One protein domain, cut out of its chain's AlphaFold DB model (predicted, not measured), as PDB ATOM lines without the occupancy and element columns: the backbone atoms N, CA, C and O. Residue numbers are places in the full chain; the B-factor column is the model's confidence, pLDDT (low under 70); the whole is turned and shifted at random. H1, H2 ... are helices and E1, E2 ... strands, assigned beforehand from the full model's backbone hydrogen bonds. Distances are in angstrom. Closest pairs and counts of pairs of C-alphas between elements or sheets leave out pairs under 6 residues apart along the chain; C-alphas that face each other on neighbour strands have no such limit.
ATOM      1  N   ASN A  13     -31.338  54.841   3.384       94.69
ATOM      2  CA  ASN A  13     -31.781  55.572   4.572       94.69
ATOM      3  C   ASN A  13     -32.530  54.667   5.552       94.69
ATOM      4  O   ASN A  13     -32.306  54.763   6.752       94.69
ATOM      5  N   ASP A  14     -33.379  53.771   5.045       95.69
ATOM      6  CA  ASP A  14     -34.041  52.742   5.851       95.69
ATOM      7  C   ASP A  14     -33.011  51.837   6.547       95.69
ATOM      8  O   ASP A  14     -33.050  51.681   7.767       95.69
ATOM      9  N   CYS A  15     -32.016  51.344   5.805       95.56
ATOM     10  CA  CYS A  15     -30.928  50.532   6.353       95.56
ATOM     11  C   CYS A  15     -30.159  51.251   7.471       95.56
ATOM     12  O   CYS A  15     -30.064  50.740   8.586       95.56
ATOM     13  N   LEU A  16     -29.667  52.464   7.202       95.44
ATOM     14  CA  LEU A  16     -28.895  53.248   8.167       95.44
ATOM     15  C   LEU A  16     -29.725  53.631   9.403       95.44
ATOM     16  O   LEU A  16     -29.204  53.620  10.514       95.44
ATOM     17  N   ASN A  17     -31.019  53.930   9.236       96.19
ATOM     18  CA  ASN A  17     -31.916  54.218  10.358       96.19
ATOM     19  C   ASN A  17     -32.136  52.991  11.246       96.19
ATOM     20  O   ASN A  17     -32.100  53.118  12.467       96.19
ATOM     21  N   GLN A  18     -32.360  51.815  10.655       96.19
ATOM     22  CA  GLN A  18     -32.539  50.586  11.427       96.19
ATOM     23  C   GLN A  18     -31.268  50.212  12.200       96.19
ATOM     24  O   GLN A  18     -31.373  49.812  13.358       96.19
ATOM     25  N   ILE A  19     -30.086  50.392  11.598       94.56
ATOM     26  CA  ILE A  19     -28.795  50.176  12.269       94.56
ATOM     27  C   ILE A  19     -28.625  51.154  13.439       94.56
ATOM     28  O   ILE A  19     -28.397  50.721  14.563       94.56
ATOM     29  N   GLU A  20     -28.802  52.461  13.210       94.81
ATOM     30  CA  GLU A  20     -28.651  53.477  14.263       94.81
ATOM     31  C   GLU A  20     -29.616  53.233  15.433       94.81
ATOM     32  O   GLU A  20     -29.203  53.243  16.589       94.81
ATOM     33  N   VAL A  21     -30.895  52.969  15.143       94.75
ATOM     34  CA  VAL A  21     -31.899  52.669  16.175       94.75
ATOM     35  C   VAL A  21     -31.572  51.370  16.910       94.75
ATOM     36  O   VAL A  21     -31.791  51.293  18.115       94.75
ATOM     37  N   GLY A  22     -31.066  50.354  16.205       92.19
ATOM     38  CA  GLY A  22     -30.628  49.099  16.809       92.19
ATOM     39  C   GLY A  22     -29.506  49.320  17.820       92.19
ATOM     40  O   GLY A  22     -29.627  48.878  18.957       92.19
ATOM     41  N   LEU A  23     -28.473  50.074  17.436       90.69
ATOM     42  CA  LEU A  23     -27.328  50.369  18.301       90.69
ATOM     43  C   LEU A  23     -27.705  51.258  19.497       90.69
ATOM     44  O   LEU A  23     -27.262  51.000  20.612       90.69
ATOM     45  N   LEU A  24     -28.560  52.268  19.298       90.38
ATOM     46  CA  LEU A  24     -29.001  53.177  20.368       90.38
ATOM     47  C   LEU A  24     -29.932  52.525  21.400       90.38
ATOM     48  O   LEU A  24     -30.113  53.073  22.483       90.38
ATOM     49  N   LYS A  25     -30.558  51.388  21.071       89.38
ATOM     50  CA  LYS A  25     -31.426  50.644  21.999       89.38
ATOM     51  C   LYS A  25     -30.658  49.764  22.985       89.38
ATOM     52  O   LYS A  25     -31.277  49.233  23.902       89.38
ATOM     53  N   ILE A  26     -29.357  49.575  22.775       84.50
ATOM     54  CA  ILE A  26     -28.515  48.737  23.628       84.50
ATOM     55  C   ILE A  26     -28.173  49.548  24.879       84.50
ATOM     56  O   ILE A  26     -27.358  50.469  24.816       84.50
ATOM     57  N   ASP A  27     -28.834  49.222  25.988       72.69
ATOM     58  CA  ASP A  27     -28.704  49.912  27.272       72.69
ATOM     59  C   ASP A  27     -28.025  49.027  28.330       72.69
ATOM     60  O   ASP A  27     -28.259  47.814  28.391       72.69
ATOM     61  N   ASP A  28     -27.248  49.671  29.205       62.69
ATOM     62  CA  ASP A  28     -26.494  49.068  30.312       62.69
ATOM     63  C   ASP A  28     -27.409  48.331  31.305       62.69
ATOM     64  O   ASP A  28     -26.976  47.427  32.019       62.69
ATOM     65  N   SER A  29     -28.693  48.690  31.366       56.88
ATOM     66  CA  SER A  29     -29.649  48.136  32.332       56.88
ATOM     67  C   SER A  29     -30.145  46.716  32.015       56.88
ATOM     68  O   SER A  29     -30.808  46.101  32.851       56.88
ATOM     69  N   SER A  30     -29.847  46.188  30.822       52.31
ATOM     70  CA  SER A  30     -30.453  44.952  30.296       52.31
ATOM     71  C   SER A  30     -29.556  43.709  30.341       52.31
ATOM     72  O   SER A  30     -30.002  42.624  29.965       52.31
ATOM     73  N   MET A  31     -28.318  43.845  30.822       57.84
ATOM     74  CA  MET A  31     -27.307  42.786  30.790       57.84
ATOM     75  C   MET A  31     -26.767  42.451  32.189       57.84
ATOM     76  O   MET A  31     -26.697  43.333  33.048       57.84
ATOM     77  N   PRO A  32     -26.412  41.179  32.456       55.75
ATOM     78  CA  PRO A  32     -25.761  40.805  33.704       55.75
ATOM     79  C   PRO A  32     -24.422  41.542  33.832       55.75
ATOM     80  O   PRO A  32     -23.651  41.615  32.879       55.75
ATOM     81  N   HIS A  33     -24.157  42.108  35.008       58.00
ATOM     82  CA  HIS A  33     -22.909  42.818  35.273       58.00
ATOM     83  C   HIS A  33     -21.698  41.875  35.160       58.00
ATOM     84  O   HIS A  33     -21.733  40.753  35.667       58.00
ATOM     85  N   ASN A  34     -20.630  42.351  34.521       56.16
ATOM     86  CA  ASN A  34     -19.313  41.728  34.515       56.16
ATOM     87  C   ASN A  34     -18.584  41.952  35.857       56.16
ATOM     88  O   ASN A  34     -19.080  42.652  36.746       56.16
ATOM     89  N   ASP A  35     -17.380  41.390  35.994       52.88
ATOM     90  CA  ASP A  35     -16.565  41.478  37.218       52.88
ATOM     91  C   ASP A  35     -16.180  42.924  37.613       52.88
ATOM     92  O   ASP A  35     -15.808  43.178  38.759       52.88
ATOM     93  N   GLU A  36     -16.314  43.896  36.702       53.41
ATOM     94  CA  GLU A  36     -16.078  45.330  36.934       53.41
ATOM     95  C   GLU A  36     -17.354  46.100  37.333       53.41
ATOM     96  O   GLU A  36     -17.330  47.327  37.474       53.41
ATOM     97  N   GLY A  37     -18.485  45.407  37.504       54.31
ATOM     98  CA  GLY A  37     -19.776  46.015  37.837       54.31
ATOM     99  C   GLY A  37     -20.434  46.755  36.668       54.31
ATOM    100  O   GLY A  37     -21.336  47.565  36.891       54.31
ATOM    101  N   ARG A  38     -19.992  46.502  35.428       55.31
ATOM    102  CA  ARG A  38     -20.559  47.074  34.198       55.31
ATOM    103  C   ARG A  38     -21.223  45.990  33.371       55.31
ATOM    104  O   ARG A  38     -20.762  44.860  33.340       55.31
ATOM    105  N   SER A  39     -22.302  46.321  32.684       67.69
ATOM    106  CA  SER A  39     -23.018  45.338  31.865       67.69
ATOM    107  C   SER A  39     -22.482  45.257  30.429       67.69
ATOM    108  O   SER A  39     -22.688  44.253  29.762       67.69
ATOM    109  N   LEU A  40     -21.763  46.292  29.976       75.00
ATOM    110  CA  LEU A  40     -21.089  46.380  28.677       75.00
ATOM    111  C   LEU A  40     -19.612  46.750  28.879       75.00
ATOM    112  O   LEU A  40     -19.295  47.587  29.734       75.00
ATOM    113  N   SER A  41     -18.703  46.159  28.097       78.31
ATOM    114  CA  SER A  41     -17.288  46.551  28.123       78.31
ATOM    115  C   SER A  41     -17.066  47.949  27.536       78.31
ATOM    116  O   SER A  41     -17.834  48.443  26.708       78.31
ATOM    117  N   LEU A  42     -15.972  48.595  27.951       77.88
ATOM    118  CA  LEU A  42     -15.526  49.852  27.344       77.88
ATOM    119  C   LEU A  42     -15.243  49.693  25.847       77.88
ATOM    120  O   LEU A  42     -15.661  50.545  25.067       77.88
ATOM    121  N   ASP A  43     -14.612  48.588  25.452       79.81
ATOM    122  CA  ASP A  43     -14.293  48.296  24.053       79.81
ATOM    123  C   ASP A  43     -15.560  48.244  23.191       79.81
ATOM    124  O   ASP A  43     -15.612  48.849  22.114       79.81
ATOM    125  N   PHE A  44     -16.613  47.590  23.693       84.38
ATOM    126  CA  PHE A  44     -17.912  47.564  23.031       84.38
ATOM    127  C   PHE A  44     -18.521  48.966  22.921       84.38
ATOM    128  O   PHE A  44     -18.978  49.358  21.845       84.38
ATOM    129  N   LEU A  45     -18.516  49.748  24.005       82.38
ATOM    130  CA  LEU A  45     -19.070  51.106  24.006       82.38
ATOM    131  C   LEU A  45     -18.342  52.015  23.003       82.38
ATOM    132  O   LEU A  45     -18.989  52.714  22.221       82.38
ATOM    133  N   GLU A  46     -17.010  51.969  22.964       81.69
ATOM    134  CA  GLU A  46     -16.202  52.729  22.006       81.69
ATOM    135  C   GLU A  46     -16.424  52.271  20.560       81.69
ATOM    136  O   GLU A  46     -16.473  53.084  19.631       81.69
ATOM    137  N   HIS A  47     -16.559  50.964  20.331       82.50
ATOM    138  CA  HIS A  47     -16.903  50.416  19.020       82.50
ATOM    139  C   HIS A  47     -18.296  50.859  18.558       82.50
ATOM    140  O   HIS A  47     -18.453  51.339  17.431       82.50
ATOM    141  N   ARG A  48     -19.290  50.788  19.450       85.31
ATOM    142  CA  ARG A  48     -20.666  51.232  19.203       85.31
ATOM    143  C   ARG A  48     -20.711  52.703  18.799       85.31
ATOM    144  O   ARG A  48     -21.325  53.029  17.782       85.31
ATOM    145  N   GLU A  49     -20.045  53.585  19.545       84.06
ATOM    146  CA  GLU A  49     -20.007  55.021  19.224       84.06
ATOM    147  C   GLU A  49     -19.346  55.287  17.865       84.06
ATOM    148  O   GLU A  49     -19.885  56.047  17.055       84.06
ATOM    149  N   ARG A  50     -18.239  54.597  17.548       80.00
ATOM    150  CA  ARG A  50     -17.597  54.688  16.225       80.00
ATOM    151  C   ARG A  50     -18.539  54.263  15.097       80.00
ATOM    152  O   ARG A  50     -18.584  54.927  14.054       80.00
ATOM    153  N   ASN A  51     -19.308  53.189  15.292       88.50
ATOM    154  CA  ASN A  51     -20.258  52.718  14.284       88.50
ATOM    155  C   ASN A  51     -21.426  53.699  14.103       88.50
ATOM    156  O   ASN A  51     -21.768  54.051  12.972       88.50
ATOM    157  N   ILE A  52     -21.979  54.226  15.201       85.88
ATOM    158  CA  ILE A  52     -23.020  55.264  15.166       85.88
ATOM    159  C   ILE A  52     -22.514  56.513  14.433       85.88
ATOM    160  O   ILE A  52     -23.220  57.061  13.579       85.88
ATOM    161  N   GLU A  53     -21.288  56.961  14.709       81.75
ATOM    162  CA  GLU A  53     -20.693  58.108  14.020       81.75
ATOM    163  C   GLU A  53     -20.535  57.845  12.516       81.75
ATOM    164  O   GLU A  53     -20.863  58.705  11.690       81.75
ATOM    165  N   LEU A  54     -20.065  56.655  12.127       81.25
ATOM    166  CA  LEU A  54     -19.984  56.256  10.722       81.25
ATOM    167  C   LEU A  54     -21.365  56.281  10.050       81.25
ATOM    168  O   LEU A  54     -21.529  56.917   9.008       81.25
ATOM    169  N   VAL A  55     -22.378  55.676  10.671       84.75
ATOM    170  CA  VAL A  55     -23.757  55.660  10.165       84.75
ATOM    171  C   VAL A  55     -24.297  57.079   9.982       84.75
ATOM    172  O   VAL A  55     -24.846  57.406   8.926       84.75
ATOM    173  N   ARG A  56     -24.089  57.969  10.957       84.69
ATOM    174  CA  ARG A  56     -24.504  59.380  10.865       84.69
ATOM    175  C   ARG A  56     -23.788  60.125   9.740       84.69
ATOM    176  O   ARG A  56     -24.431  60.881   9.003       84.69
ATOM    177  N   ARG A  57     -22.484  59.890   9.555       78.75
ATOM    178  CA  ARG A  57     -21.715  60.443   8.426       78.75
ATOM    179  C   ARG A  57     -22.256  59.950   7.084       78.75
ATOM    180  O   ARG A  57     -22.390  60.751   6.158       78.75
ATOM    181  N   LEU A  58     -22.626  58.675   6.985       79.75
ATOM    182  CA  LEU A  58     -23.227  58.105   5.778       79.75
ATOM    183  C   LEU A  58     -24.625  58.660   5.506       79.75
ATOM    184  O   LEU A  58     -24.921  58.986   4.361       79.75
ATOM    185  N   LYS A  59     -25.452  58.875   6.536       81.38
ATOM    186  CA  LYS A  59     -26.765  59.533   6.393       81.38
ATOM    187  C   LYS A  59     -26.625  60.953   5.849       81.38
ATOM    188  O   LYS A  59     -27.310  61.311   4.887       81.38
ATOM    189  N   LYS A  60     -25.700  61.744   6.411       73.19
ATOM    190  CA  LYS A  60     -25.407  63.114   5.952       73.19
ATOM    191  C   LYS A  60     -24.948  63.145   4.491       73.19
ATOM    192  O   LYS A  60     -25.297  64.067   3.762       73.19
ATOM    193  N   ASN A  61     -24.209  62.123   4.069       76.06
ATOM    194  CA  ASN A  61     -23.670  61.987   2.718       76.06
ATOM    195  C   ASN A  61     -24.454  60.989   1.849       76.06
ATOM    196  O   ASN A  61     -23.923  60.503   0.853       76.06
ATOM    197  N   SER A  62     -25.708  60.682   2.193       78.31
ATOM    198  CA  SER A  62     -26.496  59.612   1.554       78.31
ATOM    199  C   SER A  62     -26.650  59.794   0.043       78.31
ATOM    200  O   SER A  62     -26.674  58.817  -0.691       78.31
ATOM    201  N   MET A  63     -26.646  61.035  -0.449       72.12
ATOM    202  CA  MET A  63     -26.657  61.351  -1.884       72.12
ATOM    203  C   MET A  63     -25.427  60.854  -2.667       72.12
ATOM    204  O   MET A  63     -25.432  60.905  -3.897       72.12
ATOM    205  N   LEU A  64     -24.349  60.462  -1.982       75.56
ATOM    206  CA  LEU A  64     -23.115  59.940  -2.578       75.56
ATOM    207  C   LEU A  64     -23.095  58.417  -2.677       75.56
ATOM    208  O   LEU A  64     -22.195  57.876  -3.321       75.56
ATOM    209  N   TYR A  65     -24.072  57.749  -2.064       81.88
ATOM    210  CA  TYR A  65     -24.067  56.310  -1.899       81.88
ATOM    211  C   TYR A  65     -25.404  55.674  -2.277       81.88
ATOM    212  O   TYR A  65     -26.462  56.295  -2.227       81.88
ATOM    213  N   GLU A  66     -25.352  54.395  -2.619       88.25
ATOM    214  CA  GLU A  66     -26.506  53.547  -2.883       88.25
ATOM    215  C   GLU A  66     -26.379  52.261  -2.062       88.25
ATOM    216  O   GLU A  66     -25.281  51.742  -1.859       88.25
ATOM    217  N   LEU A  67     -27.507  51.727  -1.596       91.38
ATOM    218  CA  LEU A  67     -27.543  50.406  -0.982       91.38
ATOM    219  C   LEU A  67     -27.775  49.345  -2.057       91.38
ATOM    220  O   LEU A  67     -28.818  49.341  -2.708       91.38
ATOM    221  N   LYS A  68     -26.842  48.404  -2.189       87.56
ATOM    222  CA  LYS A  68     -26.977  47.241  -3.067       87.56
ATOM    223  C   LYS A  68     -27.139  45.961  -2.268       87.56
ATOM    224  O   LYS A  68     -26.490  45.758  -1.246       87.56
ATOM    225  N   ARG A  69     -28.016  45.090  -2.767       87.75
ATOM    226  CA  ARG A  69     -28.210  43.727  -2.273       87.75
ATOM    227  C   ARG A  69     -27.534  42.770  -3.242       87.75
ATOM    228  O   ARG A  69     -27.908  42.709  -4.411       87.75
ATOM    229  N   TRP A  70     -26.592  41.993  -2.740       80.06
ATOM    230  CA  TRP A  70     -25.889  40.974  -3.507       80.06
ATOM    231  C   TRP A  70     -26.382  39.596  -3.088       80.06
ATOM    232  O   TRP A  70     -26.572  39.343  -1.900       80.06
ATOM    233  N   GLY A  71     -26.612  38.710  -4.055       72.75
ATOM    234  CA  GLY A  71     -26.818  37.285  -3.796       72.75
ATOM    235  C   GLY A  71     -25.509  36.521  -3.970       72.75
ATOM    236  O   GLY A  71     -24.681  36.907  -4.792       72.75
ATOM    237  N   GLY A  72     -25.320  35.442  -3.215       69.00
ATOM    238  CA  GLY A  72     -24.157  34.569  -3.360       69.00
ATOM    239  C   GLY A  72     -23.664  34.062  -2.017       69.00
ATOM    240  O   GLY A  72     -24.438  33.918  -1.081       69.00
ATOM    241  N   ILE A  73     -22.373  33.779  -1.908       59.12
ATOM    242  CA  ILE A  73     -21.770  33.457  -0.615       59.12
ATOM    243  C   ILE A  73     -21.612  34.766   0.172       59.12
ATOM    244  O   ILE A  73     -21.001  35.722  -0.309       59.12
ATOM    245  N   ARG A  74     -22.212  34.824   1.363       55.44
ATOM    246  CA  ARG A  74     -22.074  35.914   2.332       55.44
ATOM    247  C   ARG A  74     -20.606  36.053   2.727       55.44
ATOM    248  O   ARG A  74     -19.985  35.072   3.124       55.44
ATOM    249  N   ARG A  75     -20.047  37.262   2.617       54.34
ATOM    250  CA  ARG A  75     -18.636  37.521   2.964       54.34
ATOM    251  C   ARG A  75     -18.377  37.458   4.467       54.34
ATOM    252  O   ARG A  75     -17.281  37.104   4.871       54.34
ATOM    253  N   ASP A  76     -19.385  37.792   5.261       51.78
ATOM    254  CA  ASP A  76     -19.349  37.804   6.722       51.78
ATOM    255  C   ASP A  76     -19.449  36.402   7.335       51.78
ATOM    256  O   ASP A  76     -18.922  36.173   8.415       51.78
ATOM    257  N   SER A  77     -20.088  35.447   6.650       54.81
ATOM    258  CA  SER A  77     -20.364  34.123   7.229       54.81
ATOM    259  C   SER A  77     -19.932  32.928   6.380       54.81
ATOM    260  O   SER A  77     -19.964  31.800   6.860       54.81
ATOM    261  N   GLY A  78     -19.548  33.130   5.116       58.97
ATOM    262  CA  GLY A  78     -19.189  32.041   4.203       58.97
ATOM    263  C   GLY A  78     -20.371  31.173   3.751       58.97
ATOM    264  O   GLY A  78     -20.174  30.216   3.002       58.97
ATOM    265  N   TYR A  79     -21.606  31.508   4.144       57.59
ATOM    266  CA  TYR A  79     -22.810  30.760   3.773       57.59
ATOM    267  C   TYR A  79     -23.541  31.374   2.574       57.59
ATOM    268  O   TYR A  79     -23.526  32.592   2.392       57.59
ATOM    269  N   PRO A  80     -24.248  30.572   1.758       60.69
ATOM    270  CA  PRO A  80     -25.145  31.096   0.736       60.69
ATOM    271  C   PRO A  80     -26.201  32.016   1.358       60.69
ATOM    272  O   PRO A  80     -26.913  31.637   2.287       60.69
ATOM    273  N   GLY A  81     -26.324  33.230   0.839       69.81
ATOM    274  CA  GLY A  81     -27.266  34.210   1.340       69.81
ATOM    275  C   GLY A  81     -27.197  35.529   0.591       69.81
ATOM    276  O   GLY A  81     -26.528  35.680  -0.431       69.81
ATOM    277  N   TYR A  82     -27.932  36.503   1.111       78.69
ATOM    278  CA  TYR A  82     -27.847  37.870   0.630       78.69
ATOM    279  C   TYR A  82     -27.016  38.695   1.598       78.69
ATOM    280  O   TYR A  82     -27.152  38.531   2.808       78.69
ATOM    281  N   HIS A  83     -26.197  39.592   1.063       82.19
ATOM    282  CA  HIS A  83     -25.526  40.622   1.849       82.19
ATOM    283  C   HIS A  83     -25.822  41.999   1.267       82.19
ATOM    284  O   HIS A  83     -26.241  42.137   0.112       82.19
ATOM    285  N   TYR A  84     -25.639  43.014   2.101       87.69
ATOM    286  CA  TYR A  84     -25.887  44.400   1.752       87.69
ATOM    287  C   TYR A  84     -24.571  45.165   1.730       87.69
ATOM    288  O   TYR A  84     -23.756  45.041   2.641       87.69
ATOM    289  N   SER A  85     -24.391  45.976   0.698       86.75
ATOM    290  CA  SER A  85     -23.224  46.833   0.537       86.75
ATOM    291  C   SER A  85     -23.658  48.254   0.239       86.75
ATOM    292  O   SER A  85     -24.601  48.485  -0.517       86.75
ATOM    293  N   ILE A  86     -22.929  49.207   0.795       83.38
ATOM    294  CA  ILE A  86     -23.062  50.626   0.500       83.38
ATOM    295  C   ILE A  86     -22.017  50.939  -0.566       83.38
ATOM    296  O   ILE A  86     -20.814  50.858  -0.314       83.38
ATOM    297  N   VAL A  87     -22.477  51.240  -1.775       79.19
ATOM    298  CA  VAL A  87     -21.621  51.554  -2.921       79.19
ATOM    299  C   VAL A  87     -21.627  53.052  -3.187       79.19
ATOM    300  O   VAL A  87     -22.630  53.713  -2.936       79.19
ATOM    301  N   ASP A  88     -20.529  53.604  -3.687       76.56
ATOM    302  CA  ASP A  88     -20.489  54.994  -4.140       76.56
ATOM    303  C   ASP A  88     -21.124  55.173  -5.534       76.56
ATOM    304  O   ASP A  88     -21.534  54.215  -6.197       76.56
ATOM    305  N   LYS A  89     -21.167  56.420  -6.017       70.19
ATOM    306  CA  LYS A  89     -21.670  56.763  -7.362       70.19
ATOM    307  C   LYS A  89     -20.921  56.095  -8.519       70.19
ATOM    308  O   LYS A  89     -21.464  56.031  -9.618       70.19
ATOM    309  N   LYS A  90     -19.689  55.630  -8.304       64.94
ATOM    310  CA  LYS A  90     -18.908  54.887  -9.303       64.94
ATOM    311  C   LYS A  90     -19.233  53.389  -9.271       64.94
ATOM    312  O   LYS A  90     -18.696  52.629 -10.070       64.94
ATOM    313  N   GLY A  91     -20.120  52.959  -8.370       63.94
ATOM    314  CA  GLY A  91     -20.475  51.561  -8.163       63.94
ATOM    315  C   GLY A  91     -19.443  50.789  -7.343       63.94
ATOM    316  O   GLY A  91     -19.540  49.564  -7.274       63.94
ATOM    317  N   VAL A  92     -18.481  51.479  -6.722       68.81
ATOM    318  CA  VAL A  92     -17.464  50.863  -5.869       68.81
ATOM    319  C   VAL A  92     -18.068  50.626  -4.498       68.81
ATOM    320  O   VAL A  92     -18.593  51.543  -3.871       68.81
ATOM    321  N   GLU A  93     -17.980  49.397  -4.010       72.19
ATOM    322  CA  GLU A  93     -18.343  49.072  -2.637       72.19
ATOM    323  C   GLU A  93     -17.429  49.816  -1.660       72.19
ATOM    324  O   GLU A  93     -16.211  49.648  -1.707       72.19
ATOM    325  N   ARG A  94     -18.031  50.663  -0.813       69.00
ATOM    326  CA  ARG A  94     -17.363  51.472   0.217       69.00
ATOM    327  C   ARG A  94     -17.596  50.943   1.632       69.00
ATOM    328  O   ARG A  94     -16.752  51.120   2.499       69.00
ATOM    329  N   TYR A  95     -18.715  50.264   1.857       78.38
ATOM    330  CA  TYR A  95     -18.998  49.632   3.139       78.38
ATOM    331  C   TYR A  95     -19.835  48.375   2.939       78.38
ATOM    332  O   TYR A  95     -20.584  48.261   1.964       78.38
ATOM    333  N   THR A  96     -19.746  47.454   3.885       83.38
ATOM    334  CA  THR A  96     -20.584  46.262   3.967       83.38
ATOM    335  C   THR A  96     -21.420  46.339   5.239       83.38
ATOM    336  O   THR A  96     -20.946  46.782   6.283       83.38
ATOM    337  N   VAL A  97     -22.679  45.924   5.147       87.69
ATOM    338  CA  VAL A  97     -23.565  45.783   6.304       87.69
ATOM    339  C   VAL A  97     -23.484  44.341   6.785       87.69
ATOM    340  O   VAL A  97     -23.761  43.423   6.008       87.69
ATOM    341  N   VAL A  98     -23.108  44.150   8.046       84.50
ATOM    342  CA  VAL A  98     -22.816  42.832   8.626       84.50
ATOM    343  C   VAL A  98     -23.550  42.618   9.946       84.50
ATOM    344  O   VAL A  98     -23.915  43.577  10.625       84.50
ATOM    345  N   GLU A  99     -23.777  41.352  10.285       85.81
ATOM    346  CA  GLU A  99     -24.164  40.923  11.632       85.81
ATOM    347  C   GLU A  99     -22.878  40.577  12.387       85.81
ATOM    348  O   GLU A  99     -22.161  39.671  11.967       85.81
ATOM    349  N   GLU A 100     -22.574  41.309  13.458       82.12
ATOM    350  CA  GLU A 100     -21.371  41.109  14.268       82.12
ATOM    351  C   GLU A 100     -21.739  40.530  15.631       82.12
ATOM    352  O   GLU A 100     -22.655  41.025  16.288       82.12
ATOM    353  N   TYR A 101     -21.014  39.495  16.051       79.19
ATOM    354  CA  TYR A 101     -21.098  38.953  17.402       79.19
ATOM    355  C   TYR A 101     -20.025  39.582  18.295       79.19
ATOM    356  O   TYR A 101     -18.839  39.520  17.971       79.19
ATOM    357  N   HIS A 102     -20.447  40.145  19.424       79.44
ATOM    358  CA  HIS A 102     -19.592  40.792  20.413       79.44
ATOM    359  C   HIS A 102     -19.414  39.894  21.628       79.44
ATOM    360  O   HIS A 102     -20.377  39.543  22.311       79.44
ATOM    361  N   TYR A 103     -18.162  39.525  21.878       73.00
ATOM    362  CA  TYR A 103     -17.737  38.808  23.071       73.00
ATOM    363  C   TYR A 103     -16.907  39.761  23.942       73.00
ATOM    364  O   TYR A 103     -15.986  40.381  23.399       73.00
ATOM    365  N   PRO A 104     -17.150  39.844  25.264       72.00
ATOM    366  CA  PRO A 104     -17.932  38.925  26.104       72.00
ATOM    367  C   PRO A 104     -19.430  39.239  26.258       72.00
ATOM    368  O   PRO A 104     -20.107  38.534  27.000       72.00
ATOM    369  N   GLU A 105     -19.959  40.262  25.587       73.31
ATOM    370  CA  GLU A 105     -21.341  40.738  25.769       73.31
ATOM    371  C   GLU A 105     -22.423  39.726  25.351       73.31
ATOM    372  O   GLU A 105     -23.590  39.919  25.680       73.31
ATOM    373  N   ASP A 106     -22.063  38.667  24.620       77.31
ATOM    374  CA  ASP A 106     -22.995  37.691  24.036       77.31
ATOM    375  C   ASP A 106     -24.108  38.376  23.218       77.31
ATOM    376  O   ASP A 106     -25.288  38.018  23.261       77.31
ATOM    377  N   LEU A 107     -23.719  39.421  22.477       80.69
ATOM    378  CA  LEU A 107     -24.623  40.287  21.728       80.69
ATOM    379  C   LEU A 107     -24.375  40.174  20.230       80.69
ATOM    380  O   LEU A 107     -23.234  40.186  19.779       80.69
ATOM    381  N   ILE A 108     -25.451  40.156  19.443       85.06
ATOM    382  CA  ILE A 108     -25.371  40.311  17.988       85.06
ATOM    383  C   ILE A 108     -25.904  41.686  17.602       85.06
ATOM    384  O   ILE A 108     -27.056  42.016  17.896       85.06
ATOM    385  N   THR A 109     -25.090  42.472  16.902       86.88
ATOM    386  CA  THR A 109     -25.466  43.791  16.386       86.88
ATOM    387  C   THR A 109     -25.439  43.815  14.861       86.88
ATOM    388  O   THR A 109     -24.726  43.058  14.204       86.88
ATOM    389  N   MET A 110     -26.252  44.694  14.274       90.94
ATOM    390  CA  MET A 110     -26.105  45.068  12.868       90.94
ATOM    391  C   MET A 110     -25.135  46.237  12.777       90.94
ATOM    392  O   MET A 110     -25.330  47.231  13.476       90.94
ATOM    393  N   GLU A 111     -24.154  46.158  11.883       88.81
ATOM    394  CA  GLU A 111     -23.096  47.163  11.782       88.81
ATOM    395  C   GLU A 111     -22.756  47.516  10.341       88.81
ATOM    396  O   GLU A 111     -22.947  46.724   9.415       88.81
ATOM    397  N   VAL A 112     -22.201  48.714  10.165       83.81
ATOM    398  CA  VAL A 112     -21.501  49.094   8.937       83.81
ATOM    399  C   VAL A 112     -20.005  48.887   9.149       83.81
ATOM    400  O   VAL A 112     -19.431  49.475  10.063       83.81
ATOM    401  N   LYS A 113     -19.371  48.082   8.296       79.25
ATOM    402  CA  LYS A 113     -17.915  47.895   8.263       79.25
ATOM    403  C   LYS A 113     -17.347  48.385   6.941       79.25
ATOM    404  O   LYS A 113     -18.011  48.302   5.908       79.25
ATOM    405  N   ASP A 114     -16.112  48.869   6.965       68.19
ATOM    406  CA  ASP A 114     -15.372  49.138   5.735       68.19
ATOM    407  C   ASP A 114     -15.296  47.850   4.913       68.19
ATOM    408  O   ASP A 114     -14.974  46.778   5.437       68.19
ATOM    409  N   SER A 115     -15.628  47.922   3.623       59.97
ATOM    410  CA  SER A 115     -15.424  46.751   2.772       59.97
ATOM    411  C   SER A 115     -13.930  46.607   2.500       59.97
ATOM    412  O   SER A 115     -13.211  47.579   2.284       59.97
ATOM    413  N   TYR A 116     -13.444  45.373   2.452       43.59
ATOM    414  CA  TYR A 116     -12.038  45.076   2.164       43.59
ATOM    415  C   TYR A 116     -11.570  45.662   0.805       43.59
ATOM    416  O   TYR A 116     -10.388  45.911   0.582       43.59
ATOM    417  N   ASN A 117     -12.511  45.945  -0.109       40.56
ATOM    418  CA  ASN A 117     -12.249  46.610  -1.389       40.56
ATOM    419  C   ASN A 117     -12.111  48.137  -1.299       40.56
ATOM    420  O   ASN A 117     -11.684  48.762  -2.267       40.56
ATOM    421  N   CYS A 118     -12.467  48.760  -0.182       34.41
ATOM    422  CA  CYS A 118     -12.444  50.214  -0.011       34.41
ATOM    423  C   CYS A 118     -11.047  50.690   0.278       34.41
ATOM    424  O   CYS A 118     -10.630  51.657  -0.337       34.41
ATOM    425  N   THR A 119     -10.324  49.960   1.123       34.78
ATOM    426  CA  THR A 119      -8.886  50.122   1.317       34.78
ATOM    427  C   THR A 119      -8.210  49.985  -0.040       34.78
ATOM    428  O   THR A 119      -7.649  50.947  -0.527       34.78
ATOM    429  N   ARG A 120      -8.478  48.904  -0.779       32.25
ATOM    430  CA  ARG A 120      -7.829  48.629  -2.071       32.25
ATOM    431  C   ARG A 120      -8.177  49.606  -3.210       32.25
ATOM    432  O   ARG A 120      -7.326  49.905  -4.042       32.25
ATOM    433  N   THR A 121      -9.421  50.090  -3.292       33.62
ATOM    434  CA  THR A 121      -9.870  51.007  -4.364       33.62
ATOM    435  C   THR A 121      -9.618  52.468  -4.001       33.62
ATOM    436  O   THR A 121      -9.254  53.241  -4.880       33.62
ATOM    437  N   ALA A 122      -9.750  52.847  -2.723       31.27
ATOM    438  CA  ALA A 122      -9.280  54.146  -2.247       31.27
ATOM    439  C   ALA A 122      -7.761  54.227  -2.360       31.27
ATOM    440  O   ALA A 122      -7.301  55.224  -2.872       31.27
ATOM    441  N   GLU A 123      -7.008  53.176  -2.020       37.78
ATOM    442  CA  GLU A 123      -5.556  53.090  -2.220       37.78
ATOM    443  C   GLU A 123      -5.175  53.108  -3.691       37.78
ATOM    444  O   GLU A 123      -4.164  53.703  -4.012       37.78
ATOM    445  N   LYS A 124      -5.959  52.517  -4.601       34.31
ATOM    446  CA  LYS A 124      -5.698  52.601  -6.047       34.31
ATOM    447  C   LYS A 124      -5.949  54.008  -6.600       34.31
ATOM    448  O   LYS A 124      -5.112  54.529  -7.327       34.31
ATOM    449  N   GLU A 125      -7.057  54.645  -6.218       34.72
ATOM    450  CA  GLU A 125      -7.362  56.038  -6.589       34.72
ATOM    451  C   GLU A 125      -6.414  57.044  -5.890       34.72
ATOM    452  O   GLU A 125      -6.037  58.059  -6.482       34.72
TER     453      GLU A 125
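What this domain is: This is residues 13 to 125 of the 229 residues of an uncharacterized protein of Hymenobacter sedentarius (UniProt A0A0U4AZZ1). A strongly twisted and curled antiparallel sheet makes one wall, and a helical hairpin, H1 and H2 side by side, packs on it at its edge strand E4. The long loop of residues 25 to 41 joins these two helices at one end of the domain, and the short helix H3 only grazes the sheet, away from H1 and H2. The 113 printed residues have three named helices and four named strands, in the order H1 H2 E1 E2 E3 E4 H3; the sheet runs E1 E2 E3 E4, and the class is mixed, helices and strands. The whole is only just compact, close to loose, with a radius of gyration of the C-alphas of 15.5 A and spans of 48 by 32 by 27 A.

Where its parts are: Find C-alpha 13 at (-31.781, 55.572, 4.572); from there H1 runs to residue 24, 16.2 A away. Next comes H2, residues 42 to 60, 27.0 A long, ending at C-alpha 60 at (-25.407, 63.114, 5.952). Then read E1, residues 65 to 73, 23.0 A; E2, residues 80 to 88, 24.8 A; E3, residues 93 to 102, 24.5 A; and E4, residues 107 to 114, 20.5 A. H3, residues 116 to 125, 14.8 A, ends at C-alpha 125 at (-7.362, 56.038, -6.589).

How they stand to each other: The sheet is a meander, each strand the antiparallel neighbour and hairpin partner of the one before. Look at N 68 and O 85, 2.8 A apart, for E1 and E2; at N 97 and O 84, 2.9 A, for E2 and E3; and at N 98 and O 111, 2.9 A, for E3 and E4. E3 bends by 58 degrees at residue 99 and E4 by 61 degrees at residue 110. H1, on one face of the sheet in two layers, a helix layer and a sheet layer, has a height over the sheet of 8.6 A; its closest C-alpha pair with E4 is Ile 19 and Met 110, 5.8 A. H2 is on the sheet at a height of 9.5 A, with the C-alphas of Asn 51 and Val 112 its closest to E4, 6.6 A. H1 and H2, a helical hairpin, touch at the C-alphas of Glu 20 and Ile 52, 6.0 A, at a shallow tilt of 24 degrees, opposite ways. H3 only grazes the sheet with residues 116 to 122, its closest C-alphas to E3 being Cys 118 and Arg 94, 5.1 A; it is apart from H1 and H2. Every O i to N i+4 pair is within hydrogen-bond range in H1 and H2, and 5 of 6 are in H3.

The domain as a whole: The C-alphas of Asp 35 and Lys 90, the two farthest apart, are 48.5 A apart. The printed part has no cut, and the link H1 to H2, 17 residues, is long. The mean pLDDT of the printed part is 73.2; look for values under 70 at residues 28 to 39, 72 to 81, 90 to 92, 94 and 114 to 125.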